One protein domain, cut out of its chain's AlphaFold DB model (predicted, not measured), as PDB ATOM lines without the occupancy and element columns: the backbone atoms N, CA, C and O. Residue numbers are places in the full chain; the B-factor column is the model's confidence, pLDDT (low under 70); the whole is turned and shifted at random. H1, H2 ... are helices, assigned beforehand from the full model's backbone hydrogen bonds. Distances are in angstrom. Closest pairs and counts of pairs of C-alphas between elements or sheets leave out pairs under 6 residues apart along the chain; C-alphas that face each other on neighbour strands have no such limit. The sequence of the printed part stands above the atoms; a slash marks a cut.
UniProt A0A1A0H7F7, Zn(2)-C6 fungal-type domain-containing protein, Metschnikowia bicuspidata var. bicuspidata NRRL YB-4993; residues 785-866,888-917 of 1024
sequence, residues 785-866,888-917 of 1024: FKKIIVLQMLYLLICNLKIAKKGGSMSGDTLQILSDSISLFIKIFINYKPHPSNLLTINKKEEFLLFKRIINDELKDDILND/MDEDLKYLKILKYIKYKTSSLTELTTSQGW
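This is residues 785 to 866 and 888 to 917 of the 1024 residues of the protein "Zn(2)-C6 fungal-type domain-containing protein" of Metschnikowia bicuspidata var. bicuspidata NRRL YB-4993 (UniProt A0A1A0H7F7). Three long helices make an up-and-down bundle: the helical hairpin of H1 and H2 with H5 packed on both, their centres at the corners of a triangle. H5 is the hub, and the shorter H3 and the small H4 pack on parts of it, on the side away from the hairpin, while the loop of residues 830 to 842 lies at one end of the long axis. The printed part has 112 residues with five named helices, H1 to H5 in that order, and no named strand; the class is all helix. It is only just loose, close to compact, with a radius of gyration of the C-alphas of 16.0 A, and elongated, spanning 53 by 31 by 18 A.

Start with H1, residues 785 to 804, and go on to H2, residues 812 to 829. The two touch and form a hairpin, opposite ways at a shallow tilt of 29 degrees; their closest C-alphas are those of Met 793 and Leu 818, 6.4 A apart. Next come H3, residues 843 to 855, and H4, residues 860 to 865; they are apart, but only just, at 8.1 A. Now look at H5, residues 890 to 917, which touches the other four. It runs the same way as H1 at a shallow tilt of 24 degrees, closest at the C-alphas of Leu 797 and Ile 901, 6.4 A. It runs opposite ways to H2 at a shallow tilt of 19 degrees, closest at the C-alphas of Ile 822 and Leu 898, 6.3 A. H5 touches H3 with residues 892 to 899 alone, closest at the C-alphas of Phe 851 and Leu 892, 6.5 A. It touches H4 with residues 900 to 904 alone, only just about perpendicular at 71 degrees, closest at the C-alphas of Lys 860 and Tyr 903, 6.6 A. H3 is apart from H1 and from H2. In H1, H2, H4 and H5 every O i to N i+4 pair is within hydrogen-bond range; in H3 it is 8 of 9.

Find C-alpha 785 at (25.831, 3.523, 16.775); from there H1 runs 29.1 A to Ala 804. H2 runs 25.1 A from Gly 812 to Phe 829, and H3 runs 18.1 A from Asn 843 to Ile 855. H4 has six residues. H5 runs 41.0 A from C-alpha 890 at (23.914, 16.036, 23.402) to C-alpha 917 at (-7.879, -4.908, 38.681).

The two C-alphas farthest apart are those of Ser 837 and Trp 917, 53.7 A. Residues 867 to 887 are not printed, and C-alphas 866 and 888 are 19.9 A apart across this cut. The link from H2 to H3 is long. The mean pLDDT of the printed part is 76.3, and 24 residues are under 70, among them 833 to 845 and 911 to 917.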
ATOM      1  N   PHE A 785      26.400   4.614  15.962       80.12
ATOM      2  CA  PHE A 785      25.831   3.523  16.775       80.12
ATOM      3  C   PHE A 785      24.956   4.027  17.944       80.12
ATOM      4  O   PHE A 785      23.850   3.519  18.143       80.12
ATOM      5  N   LYS A 786      25.388   5.099  18.629       80.00
ATOM      6  CA  LYS A 786      24.629   5.814  19.677       80.00
ATOM      7  C   LYS A 786      23.195   6.168  19.235       80.00
ATOM      8  O   LYS A 786      22.245   5.826  19.937       80.00
ATOM      9  N   LYS A 787      23.023   6.768  18.046       78.94
ATOM     10  CA  LYS A 787      21.704   7.161  17.502       78.94
ATOM     11  C   LYS A 787      20.833   5.947  17.151       78.94
ATOM     12  O   LYS A 787      19.658   5.918  17.508       78.94
ATOM     13  N   ILE A 788      21.409   4.918  16.518       82.06
ATOM     14  CA  ILE A 788      20.667   3.724  16.060       82.06
ATOM     15  C   ILE A 788      20.020   2.975  17.235       82.06
ATOM     16  O   ILE A 788      18.876   2.526  17.125       82.06
ATOM     17  N   ILE A 789      20.734   2.851  18.360       89.31
ATOM     18  CA  ILE A 789      20.251   2.141  19.551       89.31
ATOM     19  C   ILE A 789      19.139   2.923  20.268       89.31
ATOM     20  O   ILE A 789      18.117   2.326  20.608       89.31
ATOM     21  N   VAL A 790      19.262   4.250  20.423       87.75
ATOM     22  CA  VAL A 790      18.184   5.102  20.980       87.75
ATOM     23  C   VAL A 790      16.922   5.026  20.119       87.75
ATOM     24  O   VAL A 790      15.820   4.872  20.645       87.75
ATOM     25  N   LEU A 791      17.077   5.041  18.793       86.69
ATOM     26  CA  LEU A 791      15.969   4.898  17.853       86.69
ATOM     27  C   LEU A 791      15.213   3.567  18.027       86.69
ATOM     28  O   LEU A 791      13.986   3.555  17.957       86.69
ATOM     29  N   GLN A 792      15.898   2.454  18.325       90.44
ATOM     30  CA  GLN A 792      15.210   1.184  18.609       90.44
ATOM     31  C   GLN A 792      14.368   1.247  19.893       90.44
ATOM     32  O   GLN A 792      13.302   0.632  19.957       90.44
ATOM     33  N   MET A 793      14.811   2.003  20.903       91.88
ATOM     34  CA  MET A 793      14.037   2.222  22.130       91.88
ATOM     35  C   MET A 793      12.800   3.093  21.863       91.88
ATOM     36  O   MET A 793      11.706   2.761  22.323       91.88
ATOM     37  N   LEU A 794      12.945   4.151  21.054       88.56
ATOM     38  CA  LEU A 794      11.828   4.985  20.589       88.56
ATOM     39  C   LEU A 794      10.807   4.178  19.780       88.56
ATOM     40  O   LEU A 794       9.607   4.282  20.031       88.56
ATOM     41  N   TYR A 795      11.250   3.321  18.856       86.81
ATOM     42  CA  TYR A 795      10.341   2.472  18.086       86.81
ATOM     43  C   TYR A 795       9.572   1.475  18.956       86.81
ATOM     44  O   TYR A 795       8.376   1.289  18.721       86.81
ATOM     45  N   LEU A 796      10.186   0.887  19.991       88.19
ATOM     46  CA  LEU A 796       9.443   0.066  20.954       88.19
ATOM     47  C   LEU A 796       8.405   0.886  21.736       88.19
ATOM     48  O   LEU A 796       7.277   0.417  21.879       88.19
ATOM     49  N   LEU A 797       8.722   2.114  22.164       86.75
ATOM     50  CA  LEU A 797       7.747   2.999  22.817       86.75
ATOM     51  C   LEU A 797       6.566   3.330  21.891       86.75
ATOM     52  O   LEU A 797       5.412   3.197  22.296       86.75
ATOM     53  N   ILE A 798       6.836   3.722  20.642       84.06
ATOM     54  CA  ILE A 798       5.807   4.064  19.646       84.06
ATOM     55  C   ILE A 798       4.916   2.849  19.355       84.06
ATOM     56  O   ILE A 798       3.691   2.981  19.295       84.06
ATOM     57  N   CYS A 799       5.503   1.654  19.229       82.94
ATOM     58  CA  CYS A 799       4.744   0.416  19.071       82.94
ATOM     59  C   CYS A 799       3.879   0.126  20.306       82.94
ATOM     60  O   CYS A 799       2.693  -0.152  20.150       82.94
ATOM     61  N   ASN A 800       4.428   0.257  21.519       82.94
ATOM     62  CA  ASN A 800       3.692   0.055  22.769       82.94
ATOM     63  C   ASN A 800       2.512   1.040  22.898       82.94
ATOM     64  O   ASN A 800       1.389   0.617  23.148       82.94
ATOM     65  N   LEU A 801       2.715   2.329  22.603       81.88
ATOM     66  CA  LEU A 801       1.655   3.350  22.563       81.88
ATOM     67  C   LEU A 801       0.546   3.014  21.550       81.88
ATOM     68  O   LEU A 801      -0.641   3.130  21.864       81.88
ATOM     69  N   LYS A 802       0.905   2.577  20.335       80.44
ATOM     70  CA  LYS A 802      -0.061   2.192  19.283       80.44
ATOM     71  C   LYS A 802      -0.786   0.870  19.600       80.44
ATOM     72  O   LYS A 802      -1.896   0.674  19.109       80.44
ATOM     73  N   ILE A 803      -0.193  -0.009  20.414       76.75
ATOM     74  CA  ILE A 803      -0.797  -1.253  20.925       76.75
ATOM     75  C   ILE A 803      -1.736  -0.961  22.112       76.75
ATOM     76  O   ILE A 803      -2.876  -1.424  22.110       76.75
ATOM     77  N   ALA A 804      -1.314  -0.123  23.062       76.31
ATOM     78  CA  ALA A 804      -2.116   0.307  24.209       76.31
ATOM     79  C   ALA A 804      -3.374   1.080  23.781       76.31
ATOM     80  O   ALA A 804      -4.466   0.798  24.271       76.31
ATOM     81  N   LYS A 805      -3.275   1.954  22.763       77.38
ATOM     82  CA  LYS A 805      -4.441   2.604  22.124       77.38
ATOM     83  C   LYS A 805      -5.431   1.625  21.457       77.38
ATOM     84  O   LYS A 805      -6.492   2.056  21.018       77.38
ATOM     85  N   LYS A 806      -5.110   0.327  21.380       73.88
ATOM     86  CA  LYS A 806      -5.992  -0.759  20.911       73.88
ATOM     87  C   LYS A 806      -6.375  -1.757  22.018       73.88
ATOM     88  O   LYS A 806      -6.910  -2.815  21.707       73.88
ATOM     89  N   GLY A 807      -6.087  -1.451  23.288       67.19
ATOM     90  CA  GLY A 807      -6.370  -2.330  24.431       67.19
ATOM     91  C   GLY A 807      -5.414  -3.519  24.594       67.19
ATOM     92  O   GLY A 807      -5.688  -4.406  25.394       67.19
ATOM     93  N   GLY A 808      -4.306  -3.565  23.845       70.25
ATOM     94  CA  GLY A 808      -3.258  -4.575  24.016       70.25
ATOM     95  C   GLY A 808      -2.120  -4.105  24.929       70.25
ATOM     96  O   GLY A 808      -2.042  -2.937  25.299       70.25
ATOM     97  N   SER A 809      -1.177  -5.003  25.217       69.81
ATOM     98  CA  SER A 809       0.104  -4.680  25.863       69.81
ATOM     99  C   SER A 809       1.247  -5.475  25.218       69.81
ATOM    100  O   SER A 809       1.004  -6.484  24.550       69.81
ATOM    101  N   MET A 810       2.493  -5.020  25.374       76.00
ATOM    102  CA  MET A 810       3.681  -5.761  24.926       76.00
ATOM    103  C   MET A 810       4.062  -6.887  25.902       76.00
ATOM    104  O   MET A 810       3.659  -6.876  27.063       76.00
ATOM    105  N   SER A 811       4.860  -7.868  25.449       78.06
ATOM    106  CA  SER A 811       5.338  -8.938  26.340       78.06
ATOM    107  C   SER A 811       6.272  -8.391  27.426       78.06
ATOM    108  O   SER A 811       7.058  -7.473  27.170       78.06
ATOM    109  N   GLY A 812       6.209  -8.979  28.625       77.00
ATOM    110  CA  GLY A 812       7.012  -8.559  29.781       77.00
ATOM    111  C   GLY A 812       8.515  -8.563  29.494       77.00
ATOM    112  O   GLY A 812       9.201  -7.594  29.794       77.00
ATOM    113  N   ASP A 813       9.008  -9.589  28.806       78.81
ATOM    114  CA  ASP A 813      10.396  -9.703  28.331       78.81
ATOM    115  C   ASP A 813      10.789  -8.565  27.375       78.81
ATOM    116  O   ASP A 813      11.917  -8.081  27.428       78.81
ATOM    117  N   THR A 814       9.872  -8.066  26.540       84.00
ATOM    118  CA  THR A 814      10.159  -6.917  25.659       84.00
ATOM    119  C   THR A 814      10.277  -5.613  26.456       84.00
ATOM    120  O   THR A 814      11.140  -4.786  26.162       84.00
ATOM    121  N   LEU A 815       9.455  -5.451  27.497       84.50
ATOM    122  CA  LEU A 815       9.526  -4.326  28.436       84.50
ATOM    123  C   LEU A 815      10.791  -4.404  29.312       84.50
ATOM    124  O   LEU A 815      11.435  -3.381  29.551       84.50
ATOM    125  N   GLN A 816      11.202  -5.609  29.725       86.00
ATOM    126  CA  GLN A 816      12.458  -5.829  30.439       86.00
ATOM    127  C   GLN A 816      13.668  -5.514  29.553       86.00
ATOM    128  O   GLN A 816      14.530  -4.756  29.982       86.00
ATOM    129  N   ILE A 817      13.716  -6.009  28.309       88.75
ATOM    130  CA  ILE A 817      14.793  -5.693  27.354       88.75
ATOM    131  C   ILE A 817      14.912  -4.180  27.148       88.75
ATOM    132  O   ILE A 817      16.026  -3.663  27.115       88.75
ATOM    133  N   LEU A 818      13.790  -3.459  27.051       91.06
ATOM    134  CA  LEU A 818      13.784  -1.999  26.951       91.06
ATOM    135  C   LEU A 818      14.362  -1.334  28.217       91.06
ATOM    136  O   LEU A 818      15.244  -0.485  28.105       91.06
ATOM    137  N   SER A 819      13.930  -1.753  29.410       89.88
ATOM    138  CA  SER A 819      14.410  -1.224  30.699       89.88
ATOM    139  C   SER A 819      15.902  -1.501  30.947       89.88
ATOM    140  O   SER A 819      16.662  -0.591  31.300       89.88
ATOM    141  N   ASP A 820      16.349  -2.734  30.693       90.25
ATOM    142  CA  ASP A 820      17.755  -3.141  30.765       90.25
ATOM    143  C   ASP A 820      18.589  -2.346  29.745       90.25
ATOM    144  O   ASP A 820      19.679  -1.878  30.073       90.25
ATOM    145  N   SER A 821      18.070  -2.128  28.527       93.69
ATOM    146  CA  SER A 821      18.773  -1.384  27.469       93.69
ATOM    147  C   SER A 821      18.939   0.093  27.803       93.69
ATOM    148  O   SER A 821      20.039   0.617  27.642       93.69
ATOM    149  N   ILE A 822      17.897   0.757  28.317       92.69
ATOM    150  CA  ILE A 822      17.982   2.137  28.827       92.69
ATOM    151  C   ILE A 822      19.042   2.210  29.933       92.69
ATOM    152  O   ILE A 822      19.924   3.070  29.908       92.69
ATOM    153  N   SER A 823      18.999   1.266  30.875       91.06
ATOM    154  CA  SER A 823      19.914   1.211  32.019       91.06
ATOM    155  C   SER A 823      21.372   0.965  31.609       91.06
ATOM    156  O   SER A 823      22.283   1.559  32.187       91.06
ATOM    157  N   LEU A 824      21.613   0.115  30.606       91.62
ATOM    158  CA  LEU A 824      22.945  -0.143  30.054       91.62
ATOM    159  C   LEU A 824      23.447   1.038  29.214       91.62
ATOM    160  O   LEU A 824      24.611   1.422  29.328       91.62
ATOM    161  N   PHE A 825      22.573   1.649  28.412       92.12
ATOM    162  CA  PHE A 825      22.918   2.798  27.581       92.12
ATOM    163  C   PHE A 825      23.340   3.997  28.436       92.12
ATOM    164  O   PHE A 825      24.392   4.575  28.174       92.12
ATOM    165  N   ILE A 826      22.603   4.312  29.509       88.38
ATOM    166  CA  ILE A 826      22.970   5.392  30.442       88.38
ATOM    167  C   ILE A 826      24.361   5.152  31.059       88.38
ATOM    168  O   ILE A 826      25.158   6.080  31.131       88.38
ATOM    169  N   LYS A 827      24.708   3.912  31.435       86.31
ATOM    170  CA  LYS A 827      26.033   3.582  32.006       86.31
ATOM    171  C   LYS A 827      27.206   3.757  31.029       86.31
ATOM    172  O   LYS A 827      28.332   4.006  31.466       86.31
ATOM    173  N   ILE A 828      26.964   3.561  29.730       85.94
ATOM    174  CA  ILE A 828      28.015   3.448  28.705       85.94
ATOM    175  C   ILE A 828      28.143   4.719  27.849       85.94
ATOM    176  O   ILE A 828      29.270   5.161  27.601       85.94
ATOM    177  N   PHE A 829      27.019   5.284  27.395       81.81
ATOM    178  CA  PHE A 829      26.933   6.351  26.384       81.81
ATOM    179  C   PHE A 829      26.653   7.746  26.948       81.81
ATOM    180  O   PHE A 829      26.801   8.707  26.199       81.81
ATOM    181  N   ILE A 830      26.285   7.868  28.229       81.81
ATOM    182  CA  ILE A 830      26.134   9.160  28.913       81.81
ATOM    183  C   ILE A 830      27.369   9.388  29.796       81.81
ATOM    184  O   ILE A 830      27.726   8.558  30.632       81.81
ATOM    185  N   ASN A 831      28.059  10.501  29.569       74.75
ATOM    186  CA  ASN A 831      29.357  10.868  30.146       74.75
ATOM    187  C   ASN A 831      29.441  12.396  30.339       74.75
ATOM    188  O   ASN A 831      30.522  12.986  30.276       74.75
ATOM    189  N   TYR A 832      28.290  13.033  30.578       77.12
ATOM    190  CA  TYR A 832      28.195  14.448  30.909       77.12
ATOM    191  C   TYR A 832      29.053  14.764  32.142       77.12
ATOM    192  O   TYR A 832      28.852  14.215  33.228       77.12
ATOM    193  N   LYS A 833      30.031  15.653  31.957       66.25
ATOM    194  CA  LYS A 833      30.962  16.107  32.997       66.25
ATOM    195  C   LYS A 833      30.706  17.591  33.266       66.25
ATOM    196  O   LYS A 833      31.171  18.414  32.470       66.25
ATOM    197  N   PRO A 834      30.018  17.961  34.363       59.88
ATOM    198  CA  PRO A 834      29.846  19.365  34.719       59.88
ATOM    199  C   PRO A 834      31.224  19.993  34.944       59.88
ATOM    200  O   PRO A 834      32.003  19.514  35.765       59.88
ATOM    201  N   HIS A 835      31.550  21.036  34.180       53.91
ATOM    202  CA  HIS A 835      32.876  21.656  34.188       53.91
ATOM    203  C   HIS A 835      33.027  22.593  35.403       53.91
ATOM    204  O   HIS A 835      32.493  23.705  35.366       53.91
ATOM    205  N   PRO A 836      33.774  22.221  36.465       45.47
ATOM    206  CA  PRO A 836      33.805  23.009  37.700       45.47
ATOM    207  C   PRO A 836      34.505  24.364  37.519       45.47
ATOM    208  O   PRO A 836      34.230  25.308  38.253       45.47
ATOM    209  N   SER A 837      35.392  24.474  36.527       44.31
ATOM    210  CA  SER A 837      36.163  25.678  36.207       44.31
ATOM    211  C   SER A 837      35.401  26.724  35.383       44.31
ATOM    212  O   SER A 837      35.772  27.892  35.423       44.31
ATOM    213  N   ASN A 838      34.346  26.334  34.656       44.50
ATOM    214  CA  ASN A 838      33.675  27.182  33.658       44.50
ATOM    215  C   ASN A 838      32.187  27.448  33.971       44.50
ATOM    216  O   ASN A 838      31.399  27.738  33.069       44.50
ATOM    217  N   LEU A 839      31.805  27.433  35.253       52.41
ATOM    218  CA  LEU A 839      30.461  27.777  35.757       52.41
ATOM    219  C   LEU A 839      30.119  29.292  35.659       52.41
ATOM    220  O   LEU A 839      29.405  29.845  36.498       52.41
ATOM    221  N   LEU A 840      30.663  29.989  34.656       51.47
ATOM    222  CA  LEU A 840      30.589  31.447  34.477       51.47
ATOM    223  C   LEU A 840      29.447  31.907  33.555       51.47
ATOM    224  O   LEU A 840      29.101  33.083  33.566       51.47
ATOM    225  N   THR A 841      28.851  30.997  32.782       58.00
ATOM    226  CA  THR A 841      27.662  31.254  31.949       58.00
ATOM    227  C   THR A 841      26.405  30.716  32.632       58.00
ATOM    228  O   THR A 841      26.477  29.745  33.387       58.00
ATOM    229  N   ILE A 842      25.264  31.374  32.402       59.34
ATOM    230  CA  ILE A 842      23.989  31.069  33.072       59.34
ATOM    231  C   ILE A 842      23.472  29.691  32.624       59.34
ATOM    232  O   ILE A 842      23.352  28.795  33.461       59.34
ATOM    233  N   ASN A 843      23.382  29.475  31.308       60.47
ATOM    234  CA  ASN A 843      22.935  28.232  30.670       60.47
ATOM    235  C   ASN A 843      23.650  26.986  31.228       60.47
ATOM    236  O   ASN A 843      23.021  25.979  31.527       60.47
ATOM    237  N   LYS A 844      24.969  27.056  31.472       66.62
ATOM    238  CA  LYS A 844      25.755  25.912  31.986       66.62
ATOM    239  C   LYS A 844      25.486  25.572  33.457       66.62
ATOM    240  O   LYS A 844      25.857  24.492  33.917       66.62
ATOM    241  N   LYS A 845      24.849  26.469  34.217       67.56
ATOM    242  CA  LYS A 845      24.305  26.163  35.552       67.56
ATOM    243  C   LYS A 845      22.934  25.511  35.440       67.56
ATOM    244  O   LYS A 845      22.658  24.572  36.181       67.56
ATOM    245  N   GLU A 846      22.112  25.987  34.511       70.00
ATOM    246  CA  GLU A 846      20.790  25.432  34.219       70.00
ATOM    247  C   GLU A 846      20.909  24.003  33.682       70.00
ATOM    248  O   GLU A 846      20.281  23.118  34.250       70.00
ATOM    249  N   GLU A 847      21.820  23.727  32.740       75.06
ATOM    250  CA  GLU A 847      22.175  22.366  32.305       75.06
ATOM    251  C   GLU A 847      22.554  21.451  33.480       75.06
ATOM    252  O   GLU A 847      22.076  20.322  33.571       75.06
ATOM    253  N   PHE A 848      23.395  21.913  34.413       75.62
ATOM    254  CA  PHE A 848      23.821  21.091  35.548       75.62
ATOM    255  C   PHE A 848      22.676  20.806  36.535       75.62
ATOM    256  O   PHE A 848      22.548  19.685  37.039       75.62
ATOM    257  N   LEU A 849      21.816  21.796  36.794       77.12
ATOM    258  CA  LEU A 849      20.612  21.624  37.610       77.12
ATOM    259  C   LEU A 849      19.606  20.689  36.921       77.12
ATOM    260  O   LEU A 849      19.079  19.783  37.563       77.12
ATOM    261  N   LEU A 850      19.402  20.859  35.616       77.69
ATOM    262  CA  LEU A 850      18.568  20.025  34.757       77.69
ATOM    263  C   LEU A 850      19.059  18.571  34.747       77.69
ATOM    264  O   LEU A 850      18.279  17.666  35.021       77.69
ATOM    265  N   PHE A 851      20.355  18.336  34.542       81.00
ATOM    266  CA  PHE A 851      20.982  17.014  34.631       81.00
ATOM    267  C   PHE A 851      20.731  16.344  35.989       81.00
ATOM    268  O   PHE A 851      20.370  15.166  36.038       81.00
ATOM    269  N   LYS A 852      20.854  17.096  37.095       79.06
ATOM    270  CA  LYS A 852      20.554  16.593  38.443       79.06
ATOM    271  C   LYS A 852      19.074  16.212  38.591       79.06
ATOM    272  O   LYS A 852      18.799  15.083  38.999       79.06
ATOM    273  N   ARG A 853      18.145  17.102  38.210       79.88
ATOM    274  CA  ARG A 853      16.692  16.835  38.227       79.88
ATOM    275  C   ARG A 853      16.352  15.590  37.400       79.88
ATOM    276  O   ARG A 853      15.657  14.692  37.869       79.88
ATOM    277  N   ILE A 854      16.901  15.494  36.185       80.50
ATOM    278  CA  ILE A 854      16.692  14.357  35.282       80.50
ATOM    279  C   ILE A 854      17.224  13.064  35.906       80.50
ATOM    280  O   ILE A 854      16.502  12.070  35.878       80.50
ATOM    281  N   ILE A 855      18.440  13.023  36.471       80.81
ATOM    282  CA  ILE A 855      18.992  11.794  37.075       80.81
ATOM    283  C   ILE A 855      18.141  11.312  38.249       80.81
ATOM    284  O   ILE A 855      17.798  10.127  38.264       80.81
ATOM    285  N   ASN A 856      17.747  12.217  39.145       81.19
ATOM    286  CA  ASN A 856      16.988  11.926  40.366       81.19
ATOM    287  C   ASN A 856      15.522  11.493  40.129       81.19
ATOM    288  O   ASN A 856      14.801  11.262  41.091       81.19
ATOM    289  N   ASP A 857      15.090  11.372  38.867       81.62
ATOM    290  CA  ASP A 857      13.692  11.183  38.453       81.62
ATOM    291  C   ASP A 857      12.758  12.356  38.881       81.62
ATOM    292  O   ASP A 857      11.541  12.200  38.873       81.62
ATOM    293  N   GLU A 858      13.292  13.549  39.196       78.38
ATOM    294  CA  GLU A 858      12.514  14.703  39.706       78.38
ATOM    295  C   GLU A 858      11.531  15.273  38.663       78.38
ATOM    296  O   GLU A 858      10.424  15.641  39.028       78.38
ATOM    297  N   LEU A 859      11.883  15.266  37.367       75.62
ATOM    298  CA  LEU A 859      10.995  15.706  36.268       75.62
ATOM    299  C   LEU A 859       9.981  14.632  35.817       75.62
ATOM    300  O   LEU A 859       9.477  14.691  34.693       75.62
ATOM    301  N   LYS A 860       9.744  13.574  36.608       77.75
ATOM    302  CA  LYS A 860       8.861  12.470  36.190       77.75
ATOM    303  C   LYS A 860       7.444  12.966  35.920       77.75
ATOM    304  O   LYS A 860       6.879  12.626  34.883       77.75
ATOM    305  N   ASP A 861       6.880  13.719  36.856       73.31
ATOM    306  CA  ASP A 861       5.464  14.071  36.813       73.31
ATOM    307  C   ASP A 861       5.212  15.193  35.795       73.31
ATOM    308  O   ASP A 861       4.267  15.083  35.019       73.31
ATOM    309  N   ASP A 862       6.126  16.164  35.679       71.00
ATOM    310  CA  ASP A 862       6.134  17.194  34.628       71.00
ATOM    311  C   ASP A 862       6.028  16.548  33.232       71.00
ATOM    312  O   ASP A 862       5.038  16.731  32.527       71.00
ATOM    313  N   ILE A 863       6.973  15.659  32.892       71.44
ATOM    314  CA  ILE A 863       7.042  14.938  31.603       71.44
ATOM    315  C   ILE A 863       5.823  14.021  31.369       71.44
ATOM    316  O   ILE A 863       5.490  13.670  30.228       71.44
ATOM    317  N   LEU A 864       5.142  13.582  32.429       71.88
ATOM    318  CA  LEU A 864       3.912  12.803  32.304       71.88
ATOM    319  C   LEU A 864       2.685  13.687  32.044       71.88
ATOM    320  O   LEU A 864       1.860  13.269  31.227       71.88
ATOM    321  N   ASN A 865       2.615  14.870  32.661       65.12
ATOM    322  CA  ASN A 865       1.510  15.834  32.592       65.12
ATOM    323  C   ASN A 865       1.527  16.738  31.344       65.12
ATOM    324  O   ASN A 865       0.490  17.322  31.030       65.12
ATOM    325  N   ASP A 866       2.664  16.791  30.639       55.00
ATOM    326  CA  ASP A 866       3.012  17.509  29.390       55.00
ATOM    327  C   ASP A 866       2.131  17.159  28.153       55.00
ATOM    328  O   ASP A 866       2.616  16.911  27.050       55.00
ATOM    329  N   MET A 888      21.844  22.935  24.058       72.25
ATOM    330  CA  MET A 888      21.974  21.938  25.126       72.25
ATOM    331  C   MET A 888      22.914  20.784  24.749       72.25
ATOM    332  O   MET A 888      22.872  20.261  23.630       72.25
ATOM    333  N   ASP A 889      23.724  20.326  25.708       75.44
ATOM    334  CA  ASP A 889      24.630  19.190  25.524       75.44
ATOM    335  C   ASP A 889      23.903  17.929  25.004       75.44
ATOM    336  O   ASP A 889      22.875  17.516  25.548       75.44
ATOM    337  N   GLU A 890      24.459  17.280  23.969       75.38
ATOM    338  CA  GLU A 890      23.914  16.036  23.402       75.38
ATOM    339  C   GLU A 890      23.587  14.984  24.472       75.38
ATOM    340  O   GLU A 890      22.553  14.321  24.382       75.38
ATOM    341  N   ASP A 891      24.434  14.812  25.492       77.25
ATOM    342  CA  ASP A 891      24.205  13.806  26.532       77.25
ATOM    343  C   ASP A 891      22.970  14.132  27.386       77.25
ATOM    344  O   ASP A 891      22.282  13.209  27.827       77.25
ATOM    345  N   LEU A 892      22.625  15.410  27.565       80.38
ATOM    346  CA  LEU A 892      21.372  15.819  28.208       80.38
ATOM    347  C   LEU A 892      20.174  15.561  27.291       80.38
ATOM    348  O   LEU A 892      19.165  15.040  27.770       80.38
ATOM    349  N   LYS A 893      20.294  15.826  25.983       81.00
ATOM    350  CA  LYS A 893      19.253  15.509  24.986       81.00
ATOM    351  C   LYS A 893      18.941  14.008  24.968       81.00
ATOM    352  O   LYS A 893      17.784  13.613  25.121       81.00
ATOM    353  N   TYR A 894      19.963  13.149  24.894       83.94
ATOM    354  CA  TYR A 894      19.774  11.697  25.000       83.94
ATOM    355  C   TYR A 894      19.202  11.285  26.365       83.94
ATOM    356  O   TYR A 894      18.317  10.431  26.414       83.94
ATOM    357  N   LEU A 895      19.656  11.878  27.476       84.75
ATOM    358  CA  LEU A 895      19.167  11.524  28.812       84.75
ATOM    359  C   LEU A 895      17.691  11.915  29.025       84.75
ATOM    360  O   LEU A 895      16.948  11.104  29.586       84.75
ATOM    361  N   LYS A 896      17.242  13.080  28.524       82.69
ATOM    362  CA  LYS A 896      15.817  13.468  28.461       82.69
ATOM    363  C   LYS A 896      14.999  12.391  27.744       82.69
ATOM    364  O   LYS A 896      14.064  11.845  28.327       82.69
ATOM    365  N   ILE A 897      15.396  12.029  26.520       85.06
ATOM    366  CA  ILE A 897      14.712  11.022  25.687       85.06
ATOM    367  C   ILE A 897      14.634   9.661  26.402       85.06
ATOM    368  O   ILE A 897      13.573   9.041  26.466       85.06
ATOM    369  N   LEU A 898      15.735   9.195  26.996       87.00
ATOM    370  CA  LEU A 898      15.791   7.911  27.703       87.00
ATOM    371  C   LEU A 898      14.895   7.884  28.951       87.00
ATOM    372  O   LEU A 898      14.232   6.877  29.213       87.00
ATOM    373  N   LYS A 899      14.840   8.987  29.709       86.06
ATOM    374  CA  LYS A 899      13.934   9.123  30.858       86.06
ATOM    375  C   LYS A 899      12.468   9.251  30.421       86.06
ATOM    376  O   LYS A 899      11.629   8.580  31.015       86.06
ATOM    377  N   TYR A 900      12.159   9.972  29.339       86.50
ATOM    378  CA  TYR A 900      10.819  10.009  28.732       86.50
ATOM    379  C   TYR A 900      10.319   8.603  28.372       86.50
ATOM    380  O   TYR A 900       9.228   8.201  28.786       86.50
ATOM    381  N   ILE A 901      11.147   7.816  27.666       85.81
ATOM    382  CA  ILE A 901      10.827   6.428  27.297       85.81
ATOM    383  C   ILE A 901      10.569   5.587  28.551       85.81
ATOM    384  O   ILE A 901       9.561   4.878  28.599       85.81
ATOM    385  N   LYS A 902      11.425   5.693  29.579       86.50
ATOM    386  CA  LYS A 902      11.238   5.021  30.876       86.50
ATOM    387  C   LYS A 902       9.883   5.391  31.500       86.50
ATOM    388  O   LYS A 902       9.089   4.494  31.772       86.50
ATOM    389  N   TYR A 903       9.586   6.680  31.688       87.12
ATOM    390  CA  TYR A 903       8.388   7.132  32.410       87.12
ATOM    391  C   TYR A 903       7.085   6.793  31.683       87.12
ATOM    392  O   TYR A 903       6.185   6.215  32.297       87.12
ATOM    393  N   LYS A 904       6.974   7.095  30.379       82.88
ATOM    394  CA  LYS A 904       5.758   6.780  29.609       82.88
ATOM    395  C   LYS A 904       5.572   5.255  29.493       82.88
ATOM    396  O   LYS A 904       4.440   4.791  29.578       82.88
ATOM    397  N   THR A 905       6.647   4.456  29.416       83.31
ATOM    398  CA  THR A 905       6.544   2.981  29.481       83.31
ATOM    399  C   THR A 905       6.014   2.500  30.834       83.31
ATOM    400  O   THR A 905       5.071   1.709  30.855       83.31
ATOM    401  N   SER A 906       6.553   2.995  31.957       82.56
ATOM    402  CA  SER A 906       6.063   2.645  33.302       82.56
ATOM    403  C   SER A 906       4.591   3.021  33.495       82.56
ATOM    404  O   SER A 906       3.794   2.176  33.900       82.56
ATOM    405  N   SER A 907       4.196   4.235  33.098       81.56
ATOM    406  CA  SER A 907       2.805   4.700  33.168       81.56
ATOM    407  C   SER A 907       1.843   3.797  32.379       81.56
ATOM    408  O   SER A 907       0.796   3.407  32.895       81.56
ATOM    409  N   LEU A 908       2.218   3.353  31.171       76.31
ATOM    410  CA  LEU A 908       1.418   2.398  30.389       76.31
ATOM    411  C   LEU A 908       1.279   1.030  31.082       76.31
ATOM    412  O   LEU A 908       0.217   0.404  31.007       76.31
ATOM    413  N   THR A 909       2.316   0.559  31.784       72.06
ATOM    414  CA  THR A 909       2.235  -0.689  32.566       72.06
ATOM    415  C   THR A 909       1.391  -0.542  33.838       72.06
ATOM    416  O   THR A 909       0.672  -1.469  34.204       72.06
ATOM    417  N   GLU A 910       1.396   0.629  34.476       73.44
ATOM    418  CA  GLU A 910       0.554   0.952  35.640       73.44
ATOM    419  C   GLU A 910      -0.933   1.080  35.241       73.44
ATOM    420  O   GLU A 910      -1.820   0.569  35.929       73.44
ATOM    421  N   LEU A 911      -1.227   1.672  34.078       65.69
ATOM    422  CA  LEU A 911      -2.583   1.752  33.519       65.69
ATOM    423  C   LEU A 911      -3.136   0.371  33.131       65.69
ATOM    424  O   LEU A 911      -4.237   0.005  33.544       65.69
ATOM    425  N   THR A 912      -2.363  -0.438  32.399       60.00
ATOM    426  CA  THR A 912      -2.824  -1.771  31.966       60.00
ATOM    427  C   THR A 912      -3.010  -2.743  33.137       60.00
ATOM    428  O   THR A 912      -3.984  -3.496  33.157       60.00
ATOM    429  N   THR A 913      -2.154  -2.690  34.163       58.75
ATOM    430  CA  THR A 913      -2.339  -3.500  35.383       58.75
ATOM    431  C   THR A 913      -3.516  -3.029  36.241       58.75
ATOM    432  O   THR A 913      -4.255  -3.868  36.759       58.75
ATOM    433  N   SER A 914      -3.758  -1.718  36.356       54.50
ATOM    434  CA  SER A 914      -4.884  -1.183  37.138       54.50
ATOM    435  C   SER A 914      -6.253  -1.338  36.457       54.50
ATOM    436  O   SER A 914      -7.255  -1.502  37.157       54.50
ATOM    437  N   GLN A 915      -6.324  -1.386  35.121       49.69
ATOM    438  CA  GLN A 915      -7.540  -1.816  34.410       49.69
ATOM    439  C   GLN A 915      -7.832  -3.303  34.655       49.69
ATOM    440  O   GLN A 915      -8.945  -3.639  35.057       49.69
ATOM    441  N   GLY A 916      -6.811  -4.169  34.605       39.12
ATOM    442  CA  GLY A 916      -6.948  -5.583  34.975       39.12
ATOM    443  C   GLY A 916      -7.446  -5.827  36.412       39.12
ATOM    444  O   GLY A 916      -8.005  -6.885  36.693       39.12
ATOM    445  N   TRP A 917      -7.306  -4.858  37.324       33.25
ATOM    446  CA  TRP A 917      -7.879  -4.908  38.681       33.25
ATOM    447  C   TRP A 917      -9.344  -4.446  38.769       33.25
ATOM    448  O   TRP A 917     -10.018  -4.762  39.753       33.25
TER     449      TRP A 917